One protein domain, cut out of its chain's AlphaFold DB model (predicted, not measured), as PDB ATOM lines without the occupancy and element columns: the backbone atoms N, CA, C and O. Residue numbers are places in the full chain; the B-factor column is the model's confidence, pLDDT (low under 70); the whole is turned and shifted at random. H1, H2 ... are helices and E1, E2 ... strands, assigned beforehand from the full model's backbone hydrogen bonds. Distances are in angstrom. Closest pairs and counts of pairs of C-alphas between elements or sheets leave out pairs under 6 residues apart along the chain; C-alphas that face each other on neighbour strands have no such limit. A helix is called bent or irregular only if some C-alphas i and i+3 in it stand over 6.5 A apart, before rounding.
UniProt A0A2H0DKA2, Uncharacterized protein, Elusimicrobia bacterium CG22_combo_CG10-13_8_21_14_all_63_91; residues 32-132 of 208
ATOM      1  N   GLY A  32      26.814   0.639   5.583       84.81
ATOM      2  CA  GLY A  32      26.762   2.086   5.454       84.81
ATOM      3  C   GLY A  32      27.275   2.790   6.712       84.81
ATOM      4  O   GLY A  32      27.240   2.259   7.815       84.81
ATOM      5  N   GLY A  33      27.723   4.032   6.537       91.69
ATOM      6  CA  GLY A  33      28.186   4.894   7.625       91.69
ATOM      7  C   GLY A  33      29.692   4.873   7.863       91.69
ATOM      8  O   GLY A  33      30.462   4.405   7.026       91.69
ATOM      9  N   TYR A  34      30.111   5.528   8.940       94.94
ATOM     10  CA  TYR A  34      31.502   5.846   9.245       94.94
ATOM     11  C   TYR A  34      31.805   5.469  10.690       94.94
ATOM     12  O   TYR A  34      31.169   6.001  11.598       94.94
ATOM     13  N   HIS A  35      32.728   4.530  10.869       92.88
ATOM     14  CA  HIS A  35      33.017   3.854  12.128       92.88
ATOM     15  C   HIS A  35      34.459   4.099  12.536       92.88
ATOM     16  O   HIS A  35      35.345   3.993  11.693       92.88
ATOM     17  N   CYS A  36      34.700   4.372  13.809       92.94
ATOM     18  CA  CYS A  36      36.048   4.510  14.344       92.94
ATOM     19  C   CYS A  36      36.448   3.284  15.155       92.94
ATOM     20  O   CYS A  36      35.622   2.692  15.844       92.94
ATOM     21  N   HIS A  37      37.725   2.931  15.048       90.38
ATOM     22  CA  HIS A  37      38.326   1.770  15.710       90.38
ATOM     23  C   HIS A  37      39.572   2.138  16.535       90.38
ATOM     24  O   HIS A  37      40.274   1.257  17.031       90.38
ATOM     25  N   LYS A  38      39.932   3.430  16.578       87.38
ATOM     26  CA  LYS A  38      41.123   3.955  17.257       87.38
ATOM     27  C   LYS A  38      40.877   5.374  17.773       87.38
ATOM     28  O   LYS A  38      40.049   6.102  17.226       87.38
ATOM     29  N   GLY A  39      41.676   5.776  18.761       84.38
ATOM     30  CA  GLY A  39      41.684   7.129  19.329       84.38
ATOM     31  C   GLY A  39      40.459   7.435  20.192       84.38
ATOM     32  O   GLY A  39      39.704   6.538  20.555       84.38
ATOM     33  N   ASP A  40      40.237   8.719  20.481       79.62
ATOM     34  CA  ASP A  40      39.160   9.198  21.374       79.62
ATOM     35  C   ASP A  40      37.741   8.841  20.893       79.62
ATOM     36  O   ASP A  40      36.762   8.901  21.649       79.62
ATOM     37  N   PHE A  41      37.644   8.452  19.621       85.94
ATOM     38  CA  PHE A  41      36.419   8.067  18.940       85.94
ATOM     39  C   PHE A  41      36.277   6.563  18.735       85.94
ATOM     40  O   PHE A  41      35.338   6.167  18.057       85.94
ATOM     41  N   ASP A  42      37.140   5.712  19.291       89.25
ATOM     42  CA  ASP A  42      36.968   4.261  19.170       89.25
ATOM     43  C   ASP A  42      35.534   3.815  19.541       89.25
ATOM     44  O   ASP A  42      34.938   4.291  20.512       89.25
ATOM     45  N   GLY A  43      34.936   2.978  18.690       84.69
ATOM     46  CA  GLY A  43      33.547   2.525  18.795       84.69
ATOM     47  C   GLY A  43      32.478   3.512  18.299       84.69
ATOM     48  O   GLY A  43      31.301   3.141  18.222       84.69
ATOM     49  N   HIS A  44      32.833   4.747  17.924       87.44
ATOM     50  CA  HIS A  44      31.861   5.711  17.396       87.44
ATOM     51  C   HIS A  44      31.371   5.345  16.002       87.44
ATOM     52  O   HIS A  44      32.095   4.792  15.173       87.44
ATOM     53  N   PHE A  45      30.124   5.725  15.737       92.31
ATOM     54  CA  PHE A  45      29.469   5.561  14.451       92.31
ATOM     55  C   PHE A  45      28.701   6.819  14.068       92.31
ATOM     56  O   PHE A  45      27.851   7.295  14.823       92.31
ATOM     57  N   TRP A  46      28.894   7.265  12.831       93.75
ATOM     58  CA  TRP A  46      28.050   8.274  12.201       93.75
ATOM     59  C   TRP A  46      27.434   7.754  10.918       93.75
ATOM     60  O   TRP A  46      27.994   6.909  10.216       93.75
ATOM     61  N   LYS A  47      26.285   8.328  10.551       92.38
ATOM     62  CA  LYS A  47      25.587   7.947   9.318       92.38
ATOM     63  C   LYS A  47      26.416   8.268   8.083       92.38
ATOM     64  O   LYS A  47      26.293   7.593   7.064       92.38
ATOM     65  N   THR A  48      27.248   9.307   8.147       92.62
ATOM     66  CA  THR A  48      28.108   9.703   7.032       92.62
ATOM     67  C   THR A  48      29.505  10.082   7.501       92.62
ATOM     68  O   THR A  48      29.696  10.621   8.587       92.62
ATOM     69  N   ARG A  49      30.491   9.898   6.616       92.50
ATOM     70  CA  ARG A  49      31.872  10.352   6.837       92.50
ATOM     71  C   ARG A  49      31.971  11.865   7.058       92.50
ATOM     72  O   ARG A  49      32.835  12.331   7.790       92.50
ATOM     73  N   ARG A  50      31.100  12.650   6.412       93.69
ATOM     74  CA  ARG A  50      31.062  14.111   6.580       93.69
ATOM     75  C   ARG A  50      30.635  14.497   7.993       93.69
ATOM     76  O   ARG A  50      31.218  15.404   8.570       93.69
ATOM     77  N   GLU A  51      29.622  13.819   8.521       90.12
ATOM     78  CA  GLU A  51      29.127  14.029   9.881       90.12
ATOM     79  C   GLU A  51      30.197  13.664  10.912       90.12
ATOM     80  O   GLU A  51      30.554  14.514  11.720       90.12
ATOM     81  N   GLY A  52      30.788  12.469  10.805       91.06
ATOM     82  CA  GLY A  52      31.832  12.051  11.741       91.06
ATOM     83  C   GLY A  52      33.030  12.989  11.750       91.06
ATOM     84  O   GLY A  52      33.391  13.512  12.797       91.06
ATOM     85  N   ARG A  53      33.573  13.340  10.578       93.44
ATOM     86  CA  ARG A  53      34.702  14.284  10.508       93.44
ATOM     87  C   ARG A  53      34.373  15.681  11.023       93.44
ATOM     88  O   ARG A  53      35.257  16.362  11.534       93.44
ATOM     89  N   LYS A  54      33.115  16.116  10.920       87.56
ATOM     90  CA  LYS A  54      32.679  17.388  11.504       87.56
ATOM     91  C   LYS A  54      32.752  17.343  13.030       87.56
ATOM     92  O   LYS A  54      33.256  18.292  13.622       87.56
ATOM     93  N   GLU A  55      32.272  16.273  13.655       83.31
ATOM     94  CA  GLU A  55      32.305  16.135  15.117       83.31
ATOM     95  C   GLU A  55      33.728  15.891  15.639       83.31
ATOM     96  O   GLU A  55      34.156  16.571  16.570       83.31
ATOM     97  N   ILE A  56      34.510  15.038  14.969       85.38
ATOM     98  CA  ILE A  56      35.932  14.820  15.279       85.38
ATOM     99  C   ILE A  56      36.715  16.134  15.182       85.38
ATOM    100  O   ILE A  56      37.476  16.480  16.083       85.38
ATOM    101  N   GLY A  57      36.482  16.918  14.126       84.56
ATOM    102  CA  GLY A  57      37.117  18.221  13.955       84.56
ATOM    103  C   GLY A  57      36.759  19.221  15.058       84.56
ATOM    104  O   GLY A  57      37.620  19.986  15.484       84.56
ATOM    105  N   LYS A  58      35.515  19.219  15.557       75.06
ATOM    106  CA  LYS A  58      35.122  20.066  16.696       75.06
ATOM    107  C   LYS A  58      35.827  19.651  17.983       75.06
ATOM    108  O   LYS A  58      36.313  20.521  18.692       75.06
ATOM    109  N   TYR A  59      35.896  18.352  18.258       75.56
ATOM    110  CA  TYR A  59      36.578  17.827  19.440       75.56
ATOM    111  C   TYR A  59      38.079  18.111  19.406       75.56
ATOM    112  O   TYR A  59      38.622  18.647  20.362       75.56
ATOM    113  N   ARG A  60      38.754  17.848  18.279       79.56
ATOM    114  CA  ARG A  60      40.178  18.186  18.130       79.56
ATOM    115  C   ARG A  60      40.413  19.672  18.360       79.56
ATOM    116  O   ARG A  60      41.318  20.032  19.096       79.56
ATOM    117  N   LYS A  61      39.552  20.533  17.805       73.12
ATOM    118  CA  LYS A  61      39.602  21.969  18.093       73.12
ATOM    119  C   LYS A  61      39.394  22.268  19.574       73.12
ATOM    120  O   LYS A  61      40.146  23.073  20.098       73.12
ATOM    121  N   SER A  62      38.437  21.644  20.265       62.28
ATOM    122  CA  SER A  62      38.238  21.910  21.697       62.28
ATOM    123  C   SER A  62      39.427  21.460  22.543       62.28
ATOM    124  O   SER A  62      39.818  22.188  23.445       62.28
ATOM    125  N   VAL A  63      40.028  20.307  22.231       66.62
ATOM    126  CA  VAL A  63      41.239  19.808  22.902       66.62
ATOM    127  C   VAL A  63      42.424  20.736  22.647       66.62
ATOM    128  O   VAL A  63      43.071  21.147  23.604       66.62
ATOM    129  N   LEU A  64      42.659  21.125  21.390       70.38
ATOM    130  CA  LEU A  64      43.711  22.081  21.037       70.38
ATOM    131  C   LEU A  64      43.491  23.417  21.738       70.38
ATOM    132  O   LEU A  64      44.399  23.913  22.385       70.38
ATOM    133  N   THR A  65      42.267  23.951  21.720       64.50
ATOM    134  CA  THR A  65      42.018  25.233  22.387       64.50
ATOM    135  C   THR A  65      42.105  25.120  23.910       64.50
ATOM    136  O   THR A  65      42.380  26.113  24.568       64.50
ATOM    137  N   HIS A  66      41.887  23.937  24.493       60.47
ATOM    138  CA  HIS A  66      42.137  23.691  25.916       60.47
ATOM    139  C   HIS A  66      43.632  23.654  26.230       60.47
ATOM    140  O   HIS A  66      44.052  24.215  27.235       60.47
ATOM    141  N   GLN A  67      44.439  23.020  25.378       67.56
ATOM    142  CA  GLN A  67      45.900  23.018  25.499       67.56
ATOM    143  C   GLN A  67      46.469  24.430  25.327       67.56
ATOM    144  O   GLN A  67      47.154  24.906  26.223       67.56
ATOM    145  N   GLU A  68      46.082  25.137  24.265       66.50
ATOM    146  CA  GLU A  68      46.460  26.536  24.031       66.50
ATOM    147  C   GLU A  68      46.025  27.431  25.196       66.50
ATOM    148  O   GLU A  68      46.801  28.254  25.667       66.50
ATOM    149  N   ALA A  69      44.801  27.262  25.711       57.84
ATOM    150  CA  ALA A  69      44.338  28.050  26.848       57.84
ATOM    151  C   ALA A  69      45.123  27.728  28.128       57.84
ATOM    152  O   ALA A  69      45.434  28.644  28.884       57.84
ATOM    153  N   LYS A  70      45.489  26.461  28.367       63.59
ATOM    154  CA  LYS A  70      46.380  26.069  29.470       63.59
ATOM    155  C   LYS A  70      47.765  26.694  29.337       63.59
ATOM    156  O   LYS A  70      48.281  27.204  30.323       63.59
ATOM    157  N   GLU A  71      48.342  26.677  28.141       67.12
ATOM    158  CA  GLU A  71      49.662  27.253  27.860       67.12
ATOM    159  C   GLU A  71      49.658  28.779  28.000       67.12
ATOM    160  O   GLU A  71      50.528  29.335  28.662       67.12
ATOM    161  N   LEU A  72      48.642  29.454  27.454       55.16
ATOM    162  CA  LEU A  72      48.502  30.910  27.521       55.16
ATOM    163  C   LEU A  72      48.247  31.427  28.940       55.16
ATOM    164  O   LEU A  72      48.654  32.539  29.264       55.16
ATOM    165  N   THR A  73      47.539  30.660  29.772       52.03
ATOM    166  CA  THR A  73      47.111  31.120  31.107       52.03
ATOM    167  C   THR A  73      47.904  30.511  32.261       52.03
ATOM    168  O   THR A  73      47.749  30.957  33.394       52.03
ATOM    169  N   GLY A  74      48.714  29.474  32.018       54.69
ATOM    170  CA  GLY A  74      49.395  28.709  33.070       54.69
ATOM    171  C   GLY A  74      48.446  27.949  34.010       54.69
ATOM    172  O   GLY A  74      48.877  27.434  35.041       54.69
ATOM    173  N   PHE A  75      47.148  27.881  33.690       58.25
ATOM    174  CA  PHE A  75      46.110  27.390  34.595       58.25
ATOM    175  C   PHE A  75      46.009  25.855  34.543       58.25
ATOM    176  O   PHE A  75      45.603  25.273  33.535       58.25
ATOM    177  N   THR A  76      46.375  25.170  35.632       59.91
ATOM    178  CA  THR A  76      46.480  23.695  35.695       59.91
ATOM    179  C   THR A  76      45.319  22.998  36.410       59.91
ATOM    180  O   THR A  76      45.356  21.777  36.572       59.91
ATOM    181  N   ASP A  77      44.268  23.727  36.792       68.06
ATOM    182  CA  ASP A  77      43.175  23.178  37.600       68.06
ATOM    183  C   ASP A  77      42.461  22.001  36.898       68.06
ATOM    184  O   ASP A  77      41.901  22.126  35.800       68.06
ATOM    185  N   GLN A  78      42.468  20.833  37.552       69.31
ATOM    186  CA  GLN A  78      41.737  19.639  37.116       69.31
ATOM    187  C   GLN A  78      40.229  19.899  37.039       69.31
ATOM    188  O   GLN A  78      39.550  19.289  36.212       69.31
ATOM    189  N   ALA A  79      39.708  20.861  37.809       75.06
ATOM    190  CA  ALA A  79      38.324  21.307  37.716       75.06
ATOM    191  C   ALA A  79      37.986  21.916  36.343       75.06
ATOM    192  O   ALA A  79      36.812  22.075  36.015       75.06
ATOM    193  N   CYS A  80      38.972  22.226  35.506       78.25
ATOM    194  CA  CYS A  80      38.746  22.719  34.152       78.25
ATOM    195  C   CYS A  80      38.938  21.665  33.067       78.25
ATOM    196  O   CYS A  80      38.729  21.968  31.890       78.25
ATOM    197  N   ALA A  81      39.285  20.427  33.431       81.69
ATOM    198  CA  ALA A  81      39.353  19.327  32.482       81.69
ATOM    199  C   ALA A  81      37.981  19.083  31.817       81.69
ATOM    200  O   ALA A  81      36.948  19.175  32.490       81.69
ATOM    201  N   PRO A  82      37.944  18.775  30.505       84.81
ATOM    202  CA  PRO A  82      36.714  18.366  29.840       84.81
ATOM    203  C   PRO A  82      36.036  17.206  30.575       84.81
ATOM    204  O   PRO A  82      36.690  16.251  30.989       84.81
ATOM    205  N   GLN A  83      34.716  17.275  30.693       90.25
ATOM    206  CA  GLN A  83      33.896  16.144  31.097       90.25
ATOM    207  C   GLN A  83      33.844  15.130  29.947       90.25
ATOM    208  O   GLN A  83      33.646  15.494  28.788       90.25
ATOM    209  N   ASP A  84      33.982  13.848  30.272       89.06
ATOM    210  CA  ASP A  84      33.961  12.733  29.317       89.06
ATOM    211  C   ASP A  84      32.535  12.263  28.954       89.06
ATOM    212  O   ASP A  84      32.363  11.359  28.137       89.06
ATOM    213  N   GLY A  85      31.508  12.889  29.540       92.31
ATOM    214  CA  GLY A  85      30.098  12.585  29.315       92.31
ATOM    215  C   GLY A  85      29.648  12.991  27.913       92.31
ATOM    216  O   GLY A  85      29.530  14.177  27.599       92.31
ATOM    217  N   ARG A  86      29.353  12.002  27.070       92.12
ATOM    218  CA  ARG A  86      28.976  12.188  25.663       92.12
ATOM    219  C   ARG A  86      27.734  11.389  25.298       92.12
ATOM    220  O   ARG A  86      27.468  10.321  25.838       92.12
ATOM    221  N   GLY A  87      26.963  11.900  24.346       91.12
ATOM    222  CA  GLY A  87      25.811  11.189  23.815       91.12
ATOM    223  C   GLY A  87      26.255  10.178  22.766       91.12
ATOM    224  O   GLY A  87      27.037  10.512  21.880       91.12
ATOM    225  N   ALA A  88      25.747   8.953  22.856       89.69
ATOM    226  CA  ALA A  88      26.034   7.872  21.923       89.69
ATOM    227  C   ALA A  88      24.749   7.311  21.301       89.69
ATOM    228  O   ALA A  88      23.664   7.342  21.892       89.69
ATOM    229  N   GLY A  89      24.872   6.758  20.095       87.56
ATOM    230  CA  GLY A  89      23.756   6.202  19.331       87.56
ATOM    231  C   GLY A  89      22.963   7.239  18.526       87.56
ATOM    232  O   GLY A  89      23.234   8.433  18.551       87.56
ATOM    233  N   ARG A  90      21.975   6.760  17.757       84.19
ATOM    234  CA  ARG A  90      21.241   7.560  16.751       84.19
ATOM    235  C   ARG A  90      20.072   8.386  17.310       84.19
ATOM    236  O   ARG A  90      19.357   9.023  16.536       84.19
ATOM    237  N   GLY A  91      19.837   8.326  18.615       87.44
ATOM    238  CA  GLY A  91      18.776   9.055  19.297       87.44
ATOM    239  C   GLY A  91      19.062  10.548  19.395       87.44
ATOM    240  O   GLY A  91      20.181  11.008  19.186       87.44
ATOM    241  N   ARG A  92      18.019  11.312  19.720       91.75
ATOM    242  CA  ARG A  92      18.097  12.757  19.978       91.75
ATOM    243  C   ARG A  92      17.649  13.104  21.398       91.75
ATOM    244  O   ARG A  92      17.241  14.235  21.640       91.75
ATOM    245  N   ALA A  93      17.681  12.133  22.313       96.00
ATOM    246  CA  ALA A  93      17.377  12.395  23.711       96.00
ATOM    247  C   ALA A  93      18.428  13.364  24.256       96.00
ATOM    248  O   ALA A  93      19.619  13.212  23.981       96.00
ATOM    249  N   PHE A  94      17.972  14.385  24.969       96.12
ATOM    250  CA  PHE A  94      18.835  15.368  25.604       96.12
ATOM    251  C   PHE A  94      19.169  14.894  27.017       96.12
ATOM    252  O   PHE A  94      18.262  14.644  27.806       96.12
ATOM    253  N   PHE A  95      20.462  14.767  27.317       96.62
ATOM    254  CA  PHE A  95      20.945  14.290  28.617       96.62
ATOM    255  C   PHE A  95      21.425  15.422  29.526       96.62
ATOM    256  O   PHE A  95      21.420  15.273  30.743       96.62
ATOM    257  N   GLY A  96      21.826  16.558  28.954       97.25
ATOM    258  CA  GLY A  96      22.330  17.697  29.712       97.25
ATOM    259  C   GLY A  96      23.437  18.442  28.979       97.25
ATOM    260  O   GLY A  96      23.594  18.328  27.760       97.25
ATOM    261  N   TRP A  97      24.202  19.214  29.738       95.56
ATOM    262  CA  TRP A  97      25.333  20.001  29.264       95.56
ATOM    263  C   TRP A  97      26.620  19.511  29.922       95.56
ATOM    264  O   TRP A  97      26.691  19.429  31.149       95.56
ATOM    265  N   ALA A  98      27.616  19.200  29.097       93.81
ATOM    266  CA  ALA A  98      28.949  18.797  29.526       93.81
ATOM    267  C   ALA A  98      29.947  19.927  29.274       93.81
ATOM    268  O   ALA A  98      29.911  20.596  28.235       93.81
ATOM    269  N   TRP A  99      30.875  20.110  30.205       90.69
ATOM    270  CA  TRP A  99      32.034  20.960  30.011       90.69
ATOM    271  C   TRP A  99      32.988  20.339  28.993       90.69
ATOM    272  O   TRP A  99      33.465  19.229  29.176       90.69
ATOM    273  N   THR A 100      33.309  21.066  27.931       82.06
ATOM    274  CA  THR A 100      34.217  20.609  26.860       82.06
ATOM    275  C   THR A 100      35.680  20.981  27.112       82.06
ATOM    276  O   THR A 100      36.508  20.820  26.223       82.06
ATOM    277  N   GLY A 101      35.998  21.530  28.289       79.00
ATOM    278  CA  GLY A 101      37.280  22.181  28.589       79.00
ATOM    279  C   GLY A 101      37.221  23.697  28.428       79.00
ATOM    280  O   GLY A 101      37.893  24.428  29.142       79.00
ATOM    281  N   VAL A 102      36.354  24.179  27.535       75.25
ATOM    282  CA  VAL A 102      36.319  25.597  27.142       75.25
ATOM    283  C   VAL A 102      34.914  26.195  27.067       75.25
ATOM    284  O   VAL A 102      34.733  27.412  27.195       75.25
ATOM    285  N   SER A 103      33.906  25.345  26.871       81.62
ATOM    286  CA  SER A 103      32.501  25.728  26.733       81.62
ATOM    287  C   SER A 103      31.563  24.609  27.185       81.62
ATOM    288  O   SER A 103      31.970  23.451  27.291       81.62
ATOM    289  N   CYS A 104      30.291  24.931  27.394       88.12
ATOM    290  CA  CYS A 104      29.265  23.949  27.721       88.12
ATOM    291  C   CYS A 104      28.595  23.414  26.453       88.12
ATOM    292  O   CYS A 104      27.823  24.113  25.794       88.12
ATOM    293  N   GLY A 105      28.900  22.163  26.114       89.38
ATOM    294  CA  GLY A 105      28.353  21.449  24.966       89.38
ATOM    295  C   GLY A 105      27.096  20.666  25.328       89.38
ATOM    296  O   GLY A 105      27.018  20.044  26.386       89.38
ATOM    297  N   LYS A 106      26.099  20.674  24.438       93.62
ATOM    298  CA  LYS A 106      24.883  19.872  24.596       93.62
ATOM    299  C   LYS A 106      25.200  18.387  24.388       93.62
ATOM    300  O   LYS A 106      25.746  18.019  23.352       93.62
ATOM    301  N   VAL A 107      24.773  17.542  25.320       94.81
ATOM    302  CA  VAL A 107      24.898  16.084  25.237       94.81
ATOM    303  C   VAL A 107      23.577  15.494  24.747       94.81
ATOM    304  O   VAL A 107      22.557  15.569  25.438       94.81
ATOM    305  N   THR A 108      23.579  14.919  23.541       93.19
ATOM    306  CA  THR A 108      22.396  14.271  22.946       93.19
ATOM    307  C   THR A 108      22.719  12.917  22.336       93.19
ATOM    308  O   THR A 108      23.746  12.789  21.678       93.19
ATOM    309  N   GLY A 109      21.827  11.937  22.472       92.62
ATOM    310  CA  GLY A 109      22.013  10.603  21.892       92.62
ATOM    311  C   GLY A 109      20.847   9.653  22.165       92.62
ATOM    312  O   GLY A 109      19.757  10.072  22.544       92.62
ATOM    313  N   SER A 110      21.073   8.356  21.965       94.12
ATOM    314  CA  SER A 110      20.210   7.283  22.492       94.12
ATOM    315  C   SER A 110      20.565   6.907  23.929       94.12
ATOM    316  O   SER A 110      19.707   6.442  24.665       94.12
ATOM    317  N   ARG A 111      21.830   7.087  24.312       96.06
ATOM    318  CA  ARG A 111      22.360   6.860  25.659       96.06
ATOM    319  C   ARG A 111      23.474   7.865  25.936       96.06
ATOM    320  O   ARG A 111      23.982   8.480  24.997       96.06
ATOM    321  N   CYS A 112      23.858   8.004  27.194       95.81
ATOM    322  CA  CYS A 112      25.052   8.737  27.586       95.81
ATOM    323  C   CYS A 112      26.177   7.740  27.904       95.81
ATOM    324  O   CYS A 112      25.920   6.706  28.517       95.81
ATOM    325  N   GLU A 113      27.399   8.035  27.469       94.94
ATOM    326  CA  GLU A 113      28.621   7.283  27.766       94.94
ATOM    327  C   GLU A 113      29.658   8.197  28.427       94.94
ATOM    328  O   GLU A 113      29.721   9.382  28.104       94.94
ATOM    329  N   GLY A 114      30.481   7.639  29.315       93.62
ATOM    330  CA  GLY A 114      31.475   8.383  30.095       93.62
ATOM    331  C   GLY A 114      31.111   8.484  31.575       93.62
ATOM    332  O   GLY A 114      29.945   8.362  31.964       93.62
ATOM    333  N   SER A 115      32.124   8.699  32.409       93.25
ATOM    334  CA  SER A 115      31.976   8.803  33.864       93.25
ATOM    335  C   SER A 115      31.171  10.039  34.286       93.25
ATOM    336  O   SER A 115      30.426   9.997  35.265       93.25
ATOM    337  N   ALA A 116      31.214  11.115  33.500       93.88
ATOM    338  CA  ALA A 116      30.508  12.357  33.783       93.88
ATOM    339  C   ALA A 116      29.017  12.353  33.392       93.88
ATOM    340  O   ALA A 116      28.347  13.367  33.587       93.88
ATOM    341  N   CYS A 117      28.452  11.252  32.880       95.69
ATOM    342  CA  CYS A 117      27.031  11.192  32.510       95.69
ATOM    343  C   CYS A 117      26.066  11.463  33.675       95.69
ATOM    344  O   CYS A 117      25.002  12.040  33.463       95.69
ATOM    345  N   GLY A 118      26.441  11.092  34.904       95.06
ATOM    346  CA  GLY A 118      25.674  11.419  36.114       95.06
ATOM    347  C   GLY A 118      25.882  12.851  36.623       95.06
ATOM    348  O   GLY A 118      25.125  13.315  37.469       95.06
ATOM    349  N   ALA A 119      26.886  13.559  36.101       94.62
ATOM    350  CA  ALA A 119      27.304  14.893  36.533       94.62
ATOM    351  C   ALA A 119      27.059  15.968  35.456       94.62
ATOM    352  O   ALA A 119      27.677  17.037  35.476       94.62
ATOM    353  N   LEU A 120      26.180  15.687  34.489       95.75
ATOM    354  CA  LEU A 120      25.786  16.660  33.476       95.75
ATOM    355  C   LEU A 120      24.924  17.760  34.096       95.75
ATOM    356  O   LEU A 120      24.033  17.511  34.910       95.75
ATOM    357  N   HIS A 121      25.135  18.995  33.653       96.69
ATOM    358  CA  HIS A 121      24.314  20.113  34.098       96.69
ATOM    359  C   HIS A 121      22.978  20.131  33.353       96.69
ATOM    360  O   HIS A 121      22.912  19.925  32.139       96.69
ATOM    361  N   ARG A 122      21.896  20.449  34.069       95.94
ATOM    362  CA  ARG A 122      20.547  20.541  33.483       95.94
ATOM    363  C   ARG A 122      20.410  21.709  32.505       95.94
ATOM    364  O   ARG A 122      19.715  21.598  31.499       95.94
ATOM    365  N   THR A 123      21.094  22.817  32.783       93.31
ATOM    366  CA  THR A 123      21.066  24.036  31.968       93.31
ATOM    367  C   THR A 123      22.467  24.393  31.484       93.31
ATOM    368  O   THR A 123      23.464  24.107  32.151       93.31
ATOM    369  N   ARG A 124      22.540  25.048  30.319       88.81
ATOM    370  CA  ARG A 124      23.799  25.582  29.782       88.81
ATOM    371  C   ARG A 124      24.426  26.562  30.766       88.81
ATOM    372  O   ARG A 124      25.608  26.462  31.062       88.81
ATOM    373  N   GLU A 125      23.597  27.449  31.300       85.31
ATOM    374  CA  GLU A 125      23.990  28.464  32.269       85.31
ATOM    375  C   GLU A 125      24.595  27.852  33.539       85.31
ATOM    376  O   GLU A 125      25.626  28.315  34.013       85.31
ATOM    377  N   GLY A 126      24.004  26.770  34.060       90.62
ATOM    378  CA  GLY A 126      24.530  26.075  35.235       90.62
ATOM    379  C   GLY A 126      25.915  25.476  34.994       90.62
ATOM    380  O   GLY A 126      26.768  25.534  35.875       90.62
ATOM    381  N   CYS A 127      26.160  24.954  33.791       91.19
ATOM    382  CA  CYS A 127      27.486  24.486  33.393       91.19
ATOM    383  C   CYS A 127      28.484  25.647  33.263       91.19
ATOM    384  O   CYS A 127      29.595  25.561  33.781       91.19
ATOM    385  N   GLU A 128      28.095  26.748  32.612       86.44
ATOM    386  CA  GLU A 128      28.981  27.903  32.410       86.44
ATOM    387  C   GLU A 128      29.345  28.556  33.748       86.44
ATOM    388  O   GLU A 128      30.503  28.906  33.967       86.44
ATOM    389  N   ARG A 129      28.389  28.626  34.684       85.19
ATOM    390  CA  ARG A 129      28.606  29.129  36.044       85.19
ATOM    391  C   ARG A 129      29.556  28.238  36.843       85.19
ATOM    392  O   ARG A 129      30.476  28.746  37.475       85.19
ATOM    393  N   ALA A 130      29.381  26.917  36.775       88.06
ATOM    394  CA  ALA A 130      30.249  25.959  37.464       88.06
ATOM    395  C   ALA A 130      31.693  25.952  36.933       88.06
ATOM    396  O   ALA A 130      32.602  25.488  37.615       88.06
ATOM    397  N   ARG A 131      31.910  26.458  35.715       88.50
ATOM    398  CA  ARG A 131      33.214  26.495  35.040       88.50
ATOM    399  C   ARG A 131      33.670  27.923  34.751       88.50
ATOM    400  O   ARG A 131      34.512  28.140  33.886       88.50
ATOM    401  N   PHE A 132      33.134  28.902  35.483       83.81
ATOM    402  CA  PHE A 132      33.438  30.316  35.267       83.81
ATOM    403  C   PHE A 132      34.930  30.629  35.446       83.81
ATOM    404  O   PHE A 132      35.489  31.433  34.708       83.81
TER     405      PHE A 132
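Overview. This is residues 32 to 132 of the 208 residues of an uncharacterized protein of Elusimicrobia bacterium CG22_combo_CG10-13_8_21_14_all_63_91 (UniProt A0A2H0DKA2). A long helix, H1, runs along one side of the domain, and a bent two-stranded hairpin, E2 and E3, lies on the other side with the short helices H2 and H3 near it. The short strand E1 lies at the first end of H1, and residues 71 to 77 stick out at its last end. The printed part has 101 residues, with three named helices and three named strands in the order E1, H1, E2, E3, H2, H3, in the mixed class; the sheet E2 - E3 is antiparallel. It is compact, with a radius of gyration of the C-alphas of 14.1 A, and elongated, spanning 44 by 28 by 19 A.

Along the chain. E1 is residues 34 to 36, beginning at C-alpha 34 (31.502, 5.846, 9.245). H1, residues 49 to 73, is 35.4 A long. E2 is residues 86 to 99, 10.3 A from first to last C-alpha, and bends by 180 degrees at residue 89. E3 is residues 104 to 113, 16.7 A, and bends by 125 degrees at residue 110. H2 is residues 115 to 119, 8.1 A, and irregular: C-alphas 115 and 118 are 7.2 A apart. H3, residues 124 to 130, 10.0 A, ends at C-alpha 130 (30.249, 25.959, 37.464).

Arrangement. E1 pairs with no named strand, but its residues 34 to 35 pair antiparallel with residues 45 to 46. The closest C-alphas of E1 and H1, Tyr 34 and Arg 49, are 5.1 A apart. The hairpin E2 and E3 has N 95 and O 107 within hydrogen-bond range at 2.9 A, and N 86 and O 113 at 2.8 A. The closest C-alphas of E2 and H2 are those of Arg 86 and Cys 117, 7.2 A; of E3 and H3, Cys 104 and Cys 127, 6.0 A. H1 is apart from E3, H2 and H3. In H1 and H3 every O i to N i+4 pair is within hydrogen-bond range; in H2 0 of 1 is, and 1 of 2 O i to N i+3 pairs.

Size, cuts and confidence. The two farthest C-alphas, Gly 32 and Gly 74, are 44.5 A apart. The printed part has no cut. The links E1 to H1 and H1 to E2 are long, 12 residues each. Mean pLDDT of the printed part is 84.7; residues 62 to 63 and 65 to 78 are under 70.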